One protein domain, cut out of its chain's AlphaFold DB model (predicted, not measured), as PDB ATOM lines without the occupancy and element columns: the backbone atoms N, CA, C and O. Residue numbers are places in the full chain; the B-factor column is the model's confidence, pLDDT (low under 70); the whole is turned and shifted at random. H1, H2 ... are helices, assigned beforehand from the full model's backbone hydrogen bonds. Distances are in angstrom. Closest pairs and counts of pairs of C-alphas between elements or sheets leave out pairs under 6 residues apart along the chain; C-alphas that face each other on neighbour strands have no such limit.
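AT A GLANCE: This is residues 2 to 38 and 140 to 192 of the 192 residues of the protein "AZUL domain-containing protein" of Spathaspora sp. JA1 (UniProt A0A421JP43). Short helix H3 sits in the middle of three others: H2 folds back on it as a hairpin, while H4 and H1 cross it. The printed part has 90 residues with four named helices, H1 to H4 in chain order, and no named strand: all helix, mostly crossed. It is compact, radius of gyration of the C-alphas 13.5 A, yet elongated, spanning 45 by 25 by 19 A.

HOW THE PARTS SIT: H2, residues 140 to 154, touches the hub H3, residues 160 to 169, at Arg 153 and Asn 160, closest C-alphas 6.5 A apart; this hairpin has a steep tilt, only just, of 35.1 degrees, opposite ways. H4, residues 173 to 183, touches H3 at 60 degrees, a steep tilt, opposite ways; the closest C-alphas, Ala 166 and Ile 176, are 5.6 A apart. H1, residues 3 to 16, touches H3 with residues 10 to 14 alone, about perpendicular at 88 degrees; the C-alphas of Lys 14 and Glu 161 come closest, 5.8 A. H1 and H2 are apart. In H1, H2, H3 and H4 every O i to N i+4 pair is within hydrogen-bond range.

IN THESE COORDINATES: H2 measures 21.2 A, H1 20.2 A, H4 15.3 A and H3 14.4 A. C-alpha 3 is at (-11.508, 63.860, 29.470) and C-alpha 183 at (-16.931, 57.098, 27.113).

THE WHOLE: Residues 39 to 139 are not printed, a 22.5 A gap between C-alphas 38 and 140. Residues 17 to 38 hold no named element. Residues 188 to 192 have pLDDT under 70.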
ATOM      1  N   HIS A   2     -15.936  65.529  28.307       85.44
ATOM      2  CA  HIS A   2     -14.574  66.013  28.562       85.44
ATOM      3  C   HIS A   2     -13.723  64.886  29.167       85.44
ATOM      4  O   HIS A   2     -14.259  63.959  29.767       85.44
ATOM      5  N   GLU A   3     -12.399  64.942  29.012       85.00
ATOM      6  CA  GLU A   3     -11.508  63.860  29.470       85.00
ATOM      7  C   GLU A   3     -11.612  63.592  30.980       85.00
ATOM      8  O   GLU A   3     -11.638  62.438  31.403       85.00
ATOM      9  N   LEU A   4     -11.783  64.637  31.797       86.88
ATOM     10  CA  LEU A   4     -12.012  64.483  33.239       86.88
ATOM     11  C   LEU A   4     -13.308  63.715  33.547       86.88
ATOM     12  O   LEU A   4     -13.314  62.848  34.423       86.88
ATOM     13  N   ASP A   5     -14.375  63.969  32.785       90.19
ATOM     14  CA  ASP A   5     -15.646  63.255  32.932       90.19
ATOM     15  C   ASP A   5     -15.475  61.767  32.592       90.19
ATOM     16  O   ASP A   5     -16.040  60.907  33.268       90.19
ATOM     17  N   LYS A   6     -14.669  61.445  31.566       91.38
ATOM     18  CA  LYS A   6     -14.357  60.052  31.219       91.38
ATOM     19  C   LYS A   6     -13.598  59.375  32.351       91.38
ATOM     20  O   LYS A   6     -13.959  58.269  32.743       91.38
ATOM     21  N   VAL A   7     -12.567  60.007  32.912       92.00
ATOM     22  CA  VAL A   7     -11.802  59.427  34.032       92.00
ATOM     23  C   VAL A   7     -12.724  59.112  35.211       92.00
ATOM     24  O   VAL A   7     -12.719  57.982  35.707       92.00
ATOM     25  N   GLN A   8     -13.573  60.064  35.606       92.88
ATOM     26  CA  GLN A   8     -14.535  59.865  36.689       92.88
ATOM     27  C   GLN A   8     -15.538  58.748  36.366       92.88
ATOM     28  O   GLN A   8     -15.829  57.903  37.214       92.88
ATOM     29  N   PHE A   9     -16.034  58.703  35.127       93.00
ATOM     30  CA  PHE A   9     -16.930  57.652  34.657       93.00
ATOM     31  C   PHE A   9     -16.292  56.261  34.769       93.00
ATOM     32  O   PHE A   9     -16.925  55.337  35.289       93.00
ATOM     33  N   ASN A  10     -15.043  56.098  34.325       93.31
ATOM     34  CA  ASN A  10     -14.356  54.808  34.393       93.31
ATOM     35  C   ASN A  10     -14.114  54.378  35.849       93.31
ATOM     36  O   ASN A  10     -14.428  53.245  36.212       93.31
ATOM     37  N   GLN A  11     -13.672  55.300  36.713       93.38
ATOM     38  CA  GLN A  11     -13.484  55.033  38.144       93.38
ATOM     39  C   GLN A  11     -14.781  54.583  38.830       93.38
ATOM     40  O   GLN A  11     -14.778  53.604  39.578       93.38
ATOM     41  N   LEU A  12     -15.906  55.249  38.551       92.38
ATOM     42  CA  LEU A  12     -17.199  54.882  39.131       92.38
ATOM     43  C   LEU A  12     -17.650  53.486  38.685       92.38
ATOM     44  O   LEU A  12     -18.109  52.688  39.508       92.38
ATOM     45  N   ASN A  13     -17.502  53.170  37.396       92.31
ATOM     46  CA  ASN A  13     -17.850  51.846  36.879       92.31
ATOM     47  C   ASN A  13     -16.944  50.764  37.468       92.31
ATOM     48  O   ASN A  13     -17.441  49.693  37.786       92.31
ATOM     49  N   LYS A  14     -15.659  51.055  37.692       91.88
ATOM     50  CA  LYS A  14     -14.724  50.129  38.338       91.88
ATOM     51  C   LYS A  14     -15.124  49.803  39.777       91.88
ATOM     52  O   LYS A  14     -15.143  48.639  40.155       91.88
ATOM     53  N   ILE A  15     -15.499  50.812  40.566       91.50
ATOM     54  CA  ILE A  15     -15.916  50.634  41.970       91.50
ATOM     55  C   ILE A  15     -17.235  49.857  42.078       91.50
ATOM     56  O   ILE A  15     -17.421  49.058  42.992       91.50
ATOM     57  N   THR A  16     -18.165  50.097  41.154       90.19
ATOM     58  CA  THR A  16     -19.506  49.486  41.177       90.19
ATOM     59  C   THR A  16     -19.584  48.167  40.403       90.19
ATOM     60  O   THR A  16     -20.637  47.523  40.373       90.19
ATOM     61  N   PHE A  17     -18.475  47.738  39.795       92.69
ATOM     62  CA  PHE A  17     -18.428  46.581  38.917       92.69
ATOM     63  C   PHE A  17     -18.693  45.277  39.664       92.69
ATOM     64  O   PHE A  17     -17.897  44.835  40.487       92.69
ATOM     65  N   ASN A  18     -19.787  44.615  39.300       93.56
ATOM     66  CA  ASN A  18     -20.110  43.279  39.773       93.56
ATOM     67  C   ASN A  18     -20.752  42.483  38.637       93.56
ATOM     68  O   ASN A  18     -21.766  42.894  38.067       93.56
ATOM     69  N   LYS A  19     -20.156  41.336  38.299       95.69
ATOM     70  CA  LYS A  19     -20.615  40.453  37.219       95.69
ATOM     71  C   LYS A  19     -21.140  39.129  37.760       95.69
ATOM     72  O   LYS A  19     -20.802  38.708  38.861       95.69
ATOM     73  N   CYS A  20     -21.922  38.441  36.936       97.25
ATOM     74  CA  CYS A  20     -22.305  37.056  37.180       97.25
ATOM     75  C   CYS A  20     -21.068  36.151  37.384       97.25
ATOM     76  O   CYS A  20     -20.110  36.209  36.610       97.25
ATOM     77  N   CYS A  21     -21.126  35.262  38.378       97.25
ATOM     78  CA  CYS A  21     -20.090  34.256  38.661       97.25
ATOM     79  C   CYS A  21     -20.021  33.113  37.626       97.25
ATOM     80  O   CYS A  21     -19.163  32.239  37.716       97.25
ATOM     81  N   ASN A  22     -20.930  33.078  36.646       98.06
ATOM     82  CA  ASN A  22     -20.781  32.196  35.491       98.06
ATOM     83  C   ASN A  22     -19.800  32.829  34.501       98.06
ATOM     84  O   ASN A  22     -20.115  33.855  33.907       98.06
ATOM     85  N   GLU A  23     -18.653  32.198  34.279       97.56
ATOM     86  CA  GLU A  23     -17.576  32.701  33.417       97.56
ATOM     87  C   GLU A  23     -17.964  32.753  31.929       97.56
ATOM     88  O   GLU A  23     -17.407  33.535  31.157       97.56
ATOM     89  N   ASN A  24     -18.987  31.990  31.530       97.88
ATOM     90  CA  ASN A  24     -19.582  32.089  30.195       97.88
ATOM     91  C   ASN A  24     -20.622  33.217  30.076       97.88
ATOM     92  O   ASN A  24     -21.140  33.460  28.989       97.88
ATOM     93  N   CYS A  25     -20.981  33.877  31.179       97.62
ATOM     94  CA  CYS A  25     -21.982  34.935  31.208       97.62
ATOM     95  C   CYS A  25     -21.326  36.317  31.207       97.62
ATOM     96  O   CYS A  25     -20.325  36.565  31.879       97.62
ATOM     97  N   ILE A  26     -21.940  37.240  30.473       96.88
ATOM     98  CA  ILE A  26     -21.494  38.633  30.365       96.88
ATOM     99  C   ILE A  26     -22.329  39.603  31.207       96.88
ATOM    100  O   ILE A  26     -22.025  40.792  31.248       96.88
ATOM    101  N   ASN A  27     -23.387  39.120  31.862       96.25
ATOM    102  CA  ASN A  27     -24.325  39.994  32.555       96.25
ATOM    103  C   ASN A  27     -23.692  40.614  33.801       96.25
ATOM    104  O   ASN A  27     -23.097  39.916  34.633       96.25
ATOM    105  N   LEU A  28     -23.915  41.916  33.948       95.50
ATOM    106  CA  LEU A  28     -23.705  42.633  35.199       95.50
ATOM    107  C   LEU A  28     -24.843  42.329  36.182       95.50
ATOM    108  O   LEU A  28     -25.967  42.022  35.778       95.50
ATOM    109  N   LEU A  29     -24.542  42.382  37.478       93.69
ATOM    110  CA  LEU A  29     -25.529  42.177  38.535       93.69
ATOM    111  C   LEU A  29     -26.276  43.486  38.806       93.69
ATOM    112  O   LEU A  29     -25.670  44.510  39.129       93.69
ATOM    113  N   SER A  30     -27.602  43.451  38.675       78.50
ATOM    114  CA  SER A  30     -28.477  44.591  38.961       78.50
ATOM    115  C   SER A  30     -28.310  45.042  40.413       78.50
ATOM    116  O   SER A  30     -28.446  44.241  41.331       78.50
ATOM    117  N   GLY A  31     -28.001  46.323  40.634       76.50
ATOM    118  CA  GLY A  31     -27.747  46.856  41.980       76.50
ATOM    119  C   GLY A  31     -26.387  46.472  42.576       76.50
ATOM    120  O   GLY A  31     -26.153  46.726  43.753       76.50
ATOM    121  N   GLY A  32     -25.486  45.878  41.786       78.56
ATOM    122  CA  GLY A  32     -24.120  45.562  42.203       78.56
ATOM    123  C   GLY A  32     -23.981  44.299  43.056       78.56
ATOM    124  O   GLY A  32     -22.871  43.957  43.438       78.56
ATOM    125  N   VAL A  33     -25.060  43.570  43.347       82.62
ATOM    126  CA  VAL A  33     -25.007  42.341  44.156       82.62
ATOM    127  C   VAL A  33     -25.933  41.263  43.607       82.62
ATOM    128  O   VAL A  33     -26.922  41.540  42.935       82.62
ATOM    129  N   SER A  34     -25.595  40.004  43.879       89.38
ATOM    130  CA  SER A  34     -26.421  38.852  43.515       89.38
ATOM    131  C   SER A  34     -27.539  38.649  44.535       89.38
ATOM    132  O   SER A  34     -27.329  38.799  45.735       89.38
ATOM    133  N   THR A  35     -28.708  38.226  44.061       90.88
ATOM    134  CA  THR A  35     -29.862  37.832  44.890       90.88
ATOM    135  C   THR A  35     -29.741  36.411  45.448       90.88
ATOM    136  O   THR A  35     -30.544  35.992  46.278       90.88
ATOM    137  N   ASN A  36     -28.751  35.651  44.975       93.50
ATOM    138  CA  ASN A  36     -28.491  34.273  45.374       93.50
ATOM    139  C   ASN A  36     -27.049  34.081  45.845       93.50
ATOM    140  O   ASN A  36     -26.121  34.767  45.410       93.50
ATOM    141  N   GLU A  37     -26.877  33.063  46.679       92.25
ATOM    142  CA  GLU A  37     -25.614  32.705  47.321       92.25
ATOM    143  C   GLU A  37     -24.515  32.285  46.334       92.25
ATOM    144  O   GLU A  37     -23.334  32.372  46.653       92.25
ATOM    145  N   LEU A  38     -24.877  31.870  45.115       95.44
ATOM    146  CA  LEU A  38     -23.900  31.485  44.097       95.44
ATOM    147  C   LEU A  38     -23.273  32.676  43.361       95.44
ATOM    148  O   LEU A  38     -22.312  32.472  42.619       95.44
ATOM    149  N   GLU A 140     -27.493  31.813  22.983       95.81
ATOM    150  CA  GLU A 140     -26.716  32.247  21.816       95.81
ATOM    151  C   GLU A 140     -26.309  33.721  21.893       95.81
ATOM    152  O   GLU A 140     -25.156  34.057  21.659       95.81
ATOM    153  N   SER A 141     -27.231  34.597  22.305       94.38
ATOM    154  CA  SER A 141     -26.960  36.033  22.443       94.38
ATOM    155  C   SER A 141     -25.805  36.311  23.415       94.38
ATOM    156  O   SER A 141     -24.870  37.041  23.082       94.38
ATOM    157  N   ILE A 142     -25.811  35.670  24.588       95.75
ATOM    158  CA  ILE A 142     -24.728  35.788  25.574       95.75
ATOM    159  C   ILE A 142     -23.438  35.154  25.034       95.75
ATOM    160  O   ILE A 142     -22.373  35.743  25.193       95.75
ATOM    161  N   SER A 143     -23.518  33.991  24.378       95.38
ATOM    162  CA  SER A 143     -22.353  33.297  23.804       95.38
ATOM    163  C   SER A 143     -21.665  34.129  22.712       95.38
ATOM    164  O   SER A 143     -20.450  34.308  22.763       95.38
ATOM    165  N   ASN A 144     -22.430  34.733  21.801       93.44
ATOM    166  CA  ASN A 144     -21.910  35.608  20.748       93.44
ATOM    167  C   ASN A 144     -21.289  36.883  21.331       93.44
ATOM    168  O   ASN A 144     -20.171  37.254  20.976       93.44
ATOM    169  N   LYS A 145     -21.961  37.531  22.294       95.06
ATOM    170  CA  LYS A 145     -21.392  38.706  22.971       95.06
ATOM    171  C   LYS A 145     -20.152  38.363  23.807       95.06
ATOM    172  O   LYS A 145     -19.269  39.205  23.943       95.06
ATOM    173  N   ARG A 146     -20.041  37.138  24.339       95.69
ATOM    174  CA  ARG A 146     -18.839  36.660  25.045       95.69
ATOM    175  C   ARG A 146     -17.626  36.604  24.116       95.69
ATOM    176  O   ARG A 146     -16.550  36.995  24.557       95.69
ATOM    177  N   VAL A 147     -17.804  36.190  22.857       95.00
ATOM    178  CA  VAL A 147     -16.731  36.202  21.843       95.00
ATOM    179  C   VAL A 147     -16.233  37.626  21.609       95.00
ATOM    180  O   VAL A 147     -15.030  37.871  21.653       95.00
ATOM    181  N   LEU A 148     -17.151  38.581  21.439       95.81
ATOM    182  CA  LEU A 148     -16.784  39.988  21.283       95.81
ATOM    183  C   LEU A 148     -16.104  40.555  22.543       95.81
ATOM    184  O   LEU A 148     -15.145  41.315  22.431       95.81
ATOM    185  N   LEU A 149     -16.552  40.160  23.740       96.50
ATOM    186  CA  LEU A 149     -15.881  40.505  24.997       96.50
ATOM    187  C   LEU A 149     -14.430  40.011  25.015       96.50
ATOM    188  O   LEU A 149     -13.545  40.777  25.379       96.50
ATOM    189  N   ASP A 150     -14.176  38.755  24.640       95.88
ATOM    190  CA  ASP A 150     -12.812  38.213  24.594       95.88
ATOM    191  C   ASP A 150     -11.938  38.940  23.574       95.88
ATOM    192  O   ASP A 150     -10.792  39.263  23.887       95.88
ATOM    193  N   LEU A 151     -12.491  39.271  22.403       95.94
ATOM    194  CA  LEU A 151     -11.797  40.063  21.392       95.94
ATOM    195  C   LEU A 151     -11.379  41.429  21.954       95.94
ATOM    196  O   LEU A 151     -10.190  41.737  21.987       95.94
ATOM    197  N   LEU A 152     -12.328  42.207  22.484       96.31
ATOM    198  CA  LEU A 152     -12.062  43.547  23.023       96.31
ATOM    199  C   LEU A 152     -11.089  43.520  24.210       96.31
ATOM    200  O   LEU A 152     -10.264  44.419  24.356       96.31
ATOM    201  N   ARG A 153     -11.147  42.483  25.054       95.81
ATOM    202  CA  ARG A 153     -10.181  42.294  26.148       95.81
ATOM    203  C   ARG A 153      -8.782  41.987  25.626       95.81
ATOM    204  O   ARG A 153      -7.814  42.496  26.184       95.81
ATOM    205  N   SER A 154      -8.673  41.171  24.577       95.94
ATOM    206  CA  SER A 154      -7.387  40.805  23.973       95.94
ATOM    207  C   SER A 154      -6.675  41.992  23.318       95.94
ATOM    208  O   SER A 154      -5.448  42.015  23.279       95.94
ATOM    209  N   GLU A 155      -7.429  43.004  22.873       95.19
ATOM    210  CA  GLU A 155      -6.882  44.251  22.322       95.19
ATOM    211  C   GLU A 155      -6.155  45.092  23.388       95.19
ATOM    212  O   GLU A 155      -5.300  45.905  23.046       95.19
ATOM    213  N   GLY A 156      -6.481  44.923  24.677       93.88
ATOM    214  CA  GLY A 156      -5.808  45.614  25.784       93.88
ATOM    215  C   GLY A 156      -6.008  47.135  25.820       93.88
ATOM    216  O   GLY A 156      -5.298  47.830  26.544       93.88
ATOM    217  N   LEU A 157      -6.960  47.666  25.047       94.56
ATOM    218  CA  LEU A 157      -7.162  49.111  24.895       94.56
ATOM    219  C   LEU A 157      -7.950  49.740  26.046       94.56
ATOM    220  O   LEU A 157      -7.720  50.904  26.367       94.56
ATOM    221  N   TYR A 158      -8.867  48.994  26.663       95.00
ATOM    222  CA  TYR A 158      -9.790  49.494  27.685       95.00
ATOM    223  C   TYR A 158      -9.796  48.589  28.917       95.00
ATOM    224  O   TYR A 158      -9.549  47.386  28.820       95.00
ATOM    225  N   GLU A 159     -10.125  49.159  30.078       94.19
ATOM    226  CA  GLU A 159     -10.326  48.376  31.299       94.19
ATOM    227  C   GLU A 159     -11.499  47.390  31.144       94.19
ATOM    228  O   GLU A 159     -12.512  47.672  30.494       94.19
ATOM    229  N   ASN A 160     -11.369  46.216  31.765       94.19
ATOM    230  CA  ASN A 160     -12.303  45.104  31.600       94.19
ATOM    231  C   ASN A 160     -13.734  45.484  32.014       94.19
ATOM    232  O   ASN A 160     -14.698  45.171  31.317       94.19
ATOM    233  N   GLU A 161     -13.870  46.203  33.122       94.69
ATOM    234  CA  GLU A 161     -15.135  46.661  33.693       94.69
ATOM    235  C   GLU A 161     -15.925  47.522  32.697       94.69
ATOM    236  O   GLU A 161     -17.152  47.434  32.597       94.69
ATOM    237  N   ILE A 162     -15.203  48.303  31.895       95.94
ATOM    238  CA  ILE A 162     -15.754  49.231  30.909       95.94
ATOM    239  C   ILE A 162     -16.172  48.500  29.640       95.94
ATOM    240  O   ILE A 162     -17.233  48.790  29.088       95.94
ATOM    241  N   ILE A 163     -15.402  47.492  29.223       96.94
ATOM    242  CA  ILE A 163     -15.791  46.604  28.122       96.94
ATOM    243  C   ILE A 163     -17.085  45.863  28.483       96.94
ATOM    244  O   ILE A 163     -18.031  45.838  27.692       96.94
ATOM    245  N   TYR A 164     -17.177  45.321  29.700       96.50
ATOM    246  CA  TYR A 164     -18.405  44.701  30.200       96.50
ATOM    247  C   TYR A 164     -19.583  45.680  30.193       96.50
ATOM    248  O   TYR A 164     -20.673  45.317  29.743       96.50
ATOM    249  N   LYS A 165     -19.376  46.921  30.655       95.56
ATOM    250  CA  LYS A 165     -20.410  47.961  30.626       95.56
ATOM    251  C   LYS A 165     -20.891  48.216  29.196       95.56
ATOM    252  O   LYS A 165     -22.091  48.131  28.949       95.56
ATOM    253  N   ALA A 166     -19.980  48.422  28.249       96.56
ATOM    254  CA  ALA A 166     -20.310  48.676  26.847       96.56
ATOM    255  C   ALA A 166     -21.149  47.546  26.222       96.56
ATOM    256  O   ALA A 166     -22.181  47.801  25.603       96.56
ATOM    257  N   ILE A 167     -20.750  46.290  26.439       96.31
ATOM    258  CA  ILE A 167     -21.425  45.102  25.887       96.31
ATOM    259  C   ILE A 167     -22.833  44.893  26.468       96.31
ATOM    260  O   ILE A 167     -23.708  44.320  25.807       96.31
ATOM    261  N   ASN A 168     -23.070  45.346  27.700       95.06
ATOM    262  CA  ASN A 168     -24.392  45.295  28.324       95.06
ATOM    263  C   ASN A 168     -25.289  46.475  27.900       95.06
ATOM    264  O   ASN A 168     -26.507  46.341  27.931       95.06
ATOM    265  N   GLU A 169     -24.713  47.601  27.468       94.31
ATOM    266  CA  GLU A 169     -25.443  48.805  27.025       94.31
ATOM    267  C   GLU A 169     -25.762  48.813  25.520       94.31
ATOM    268  O   GLU A 169     -26.599  49.592  25.051       94.31
ATOM    269  N   ARG A 170     -25.054  47.998  24.734       95.50
ATOM    270  CA  ARG A 170     -25.112  47.975  23.266       95.50
ATOM    271  C   ARG A 170     -25.197  46.539  22.739       95.50
ATOM    272  O   ARG A 170     -24.975  45.574  23.471       95.50
ATOM    273  N   ASN A 171     -25.602  46.380  21.479       88.88
ATOM    274  CA  ASN A 171     -25.966  45.067  20.927       88.88
ATOM    275  C   ASN A 171     -25.051  44.577  19.807       88.88
ATOM    276  O   ASN A 171     -24.790  43.379  19.752       88.88
ATOM    277  N   ASP A 172     -24.561  45.473  18.957       92.06
ATOM    278  CA  ASP A 172     -23.669  45.167  17.841       92.06
ATOM    279  C   ASP A 172     -22.255  45.714  18.081       92.06
ATOM    280  O   ASP A 172     -22.046  46.646  18.858       92.06
ATOM    281  N   GLU A 173     -21.270  45.129  17.400       94.62
ATOM    282  CA  GLU A 173     -19.859  45.481  17.574       94.62
ATOM    283  C   GLU A 173     -19.570  46.959  17.282       94.62
ATOM    284  O   GLU A 173     -18.852  47.606  18.048       94.62
ATOM    285  N   GLN A 174     -20.153  47.514  16.218       95.88
ATOM    286  CA  GLN A 174     -19.893  48.893  15.817       95.88
ATOM    287  C   GLN A 174     -20.378  49.877  16.886       95.88
ATOM    288  O   GLN A 174     -19.650  50.808  17.250       95.88
ATOM    289  N   SER A 175     -21.582  49.673  17.426       96.88
ATOM    290  CA  SER A 175     -22.117  50.527  18.488       96.88
ATOM    291  C   SER A 175     -21.376  50.355  19.814       96.88
ATOM    292  O   SER A 175     -21.178  51.345  20.520       96.88
ATOM    293  N   ILE A 176     -20.890  49.147  20.129       96.69
ATOM    294  CA  ILE A 176     -20.035  48.892  21.299       96.69
ATOM    295  C   ILE A 176     -18.710  49.655  21.180       96.69
ATOM    296  O   ILE A 176     -18.329  50.375  22.104       96.69
ATOM    297  N   ARG A 177     -18.021  49.552  20.037       96.38
ATOM    298  CA  ARG A 177     -16.744  50.246  19.803       96.38
ATOM    299  C   ARG A 177     -16.905  51.760  19.825       96.38
ATOM    300  O   ARG A 177     -16.113  52.447  20.466       96.38
ATOM    301  N   SER A 178     -17.962  52.270  19.193       96.25
ATOM    302  CA  SER A 178     -18.275  53.704  19.200       96.25
ATOM    303  C   SER A 178     -18.539  54.208  20.624       96.25
ATOM    304  O   SER A 178     -18.043  55.262  21.013       96.25
ATOM    305  N   TRP A 179     -19.259  53.427  21.439       96.19
ATOM    306  CA  TRP A 179     -19.501  53.754  22.846       96.19
ATOM    307  C   TRP A 179     -18.201  53.795  23.660       96.19
ATOM    308  O   TRP A 179     -18.004  54.720  24.447       96.19
ATOM    309  N   LEU A 180     -17.295  52.835  23.449       95.88
ATOM    310  CA  LEU A 180     -15.992  52.805  24.122       95.88
ATOM    311  C   LEU A 180     -15.145  54.029  23.761       95.88
ATOM    312  O   LEU A 180     -14.625  54.687  24.654       95.88
ATOM    313  N   GLN A 181     -15.076  54.403  22.483       93.81
ATOM    314  CA  GLN A 181     -14.349  55.603  22.047       93.81
ATOM    315  C   GLN A 181     -14.914  56.892  22.669       93.81
ATOM    316  O   GLN A 181     -14.168  57.813  23.008       93.81
ATOM    317  N   GLU A 182     -16.237  56.967  22.835       93.38
ATOM    318  CA  GLU A 182     -16.903  58.146  23.388       93.38
ATOM    319  C   GLU A 182     -16.762  58.258  24.917       93.38
ATOM    320  O   GLU A 182     -16.675  59.373  25.441       93.38
ATOM    321  N   LYS A 183     -16.779  57.130  25.643       93.06
ATOM    322  CA  LYS A 183     -16.931  57.098  27.113       93.06
ATOM    323  C   LYS A 183     -15.707  56.592  27.881       93.06
ATOM    324  O   LYS A 183     -15.545  56.940  29.049       93.06
ATOM    325  N   ALA A 184     -14.874  55.753  27.274       92.50
ATOM    326  CA  ALA A 184     -13.774  55.083  27.959       92.50
ATOM    327  C   ALA A 184     -12.456  55.863  27.842       92.50
ATOM    328  O   ALA A 184     -12.220  56.588  26.876       92.50
ATOM    329  N   VAL A 185     -11.589  55.680  28.837       91.81
ATOM    330  CA  VAL A 185     -10.180  56.093  28.783       91.81
ATOM    331  C   VAL A 185      -9.366  54.902  28.280       91.81
ATOM    332  O   VAL A 185      -9.582  53.772  28.720       91.81
ATOM    333  N   THR A 186      -8.436  55.141  27.357       89.25
ATOM    334  CA  THR A 186      -7.534  54.092  26.867       89.25
ATOM    335  C   THR A 186      -6.450  53.787  27.897       89.25
ATOM    336  O   THR A 186      -5.831  54.713  28.421       89.25
ATOM    337  N   ALA A 187      -6.150  52.509  28.128       73.75
ATOM    338  CA  ALA A 187      -5.171  52.054  29.122       73.75
ATOM    339  C   ALA A 187      -3.734  52.582  28.888       73.75
ATOM    340  O   ALA A 187      -2.929  52.589  29.814       73.75
ATOM    341  N   GLY A 188      -3.424  53.069  27.678       61.94
ATOM    342  CA  GLY A 188      -2.147  53.708  27.320       61.94
ATOM    343  C   GLY A 188      -2.159  55.244  27.262       61.94
ATOM    344  O   GLY A 188      -1.178  55.830  26.826       61.94
ATOM    345  N   GLY A 189      -3.248  55.911  27.663       48.47
ATOM    346  CA  GLY A 189      -3.445  57.364  27.516       48.47
ATOM    347  C   GLY A 189      -2.887  58.227  28.654       48.47
ATOM    348  O   GLY A 189      -3.438  59.287  28.942       48.47
ATOM    349  N   GLY A 190      -1.836  57.769  29.335       44.12
ATOM    350  CA  GLY A 190      -1.082  58.598  30.270       44.12
ATOM    351  C   GLY A 190      -0.059  59.445  29.516       44.12
ATOM    352  O   GLY A 190       0.977  58.920  29.131       44.12
ATOM    353  N   VAL A 191      -0.339  60.746  29.399       40.25
ATOM    354  CA  VAL A 191       0.566  61.823  28.946       40.25
ATOM    355  C   VAL A 191       0.883  61.848  27.442       40.25
ATOM    356  O   VAL A 191       1.709  61.090  26.945       40.25
ATOM    357  N   ASN A 192       0.290  62.823  26.751       33.25
ATOM    358  CA  ASN A 192       1.025  63.733  25.868       33.25
ATOM    359  C   ASN A 192       0.676  65.160  26.288       33.25
ATOM    360  O   ASN A 192      -0.537  65.422  26.455       33.25
TER     361      ASN A 192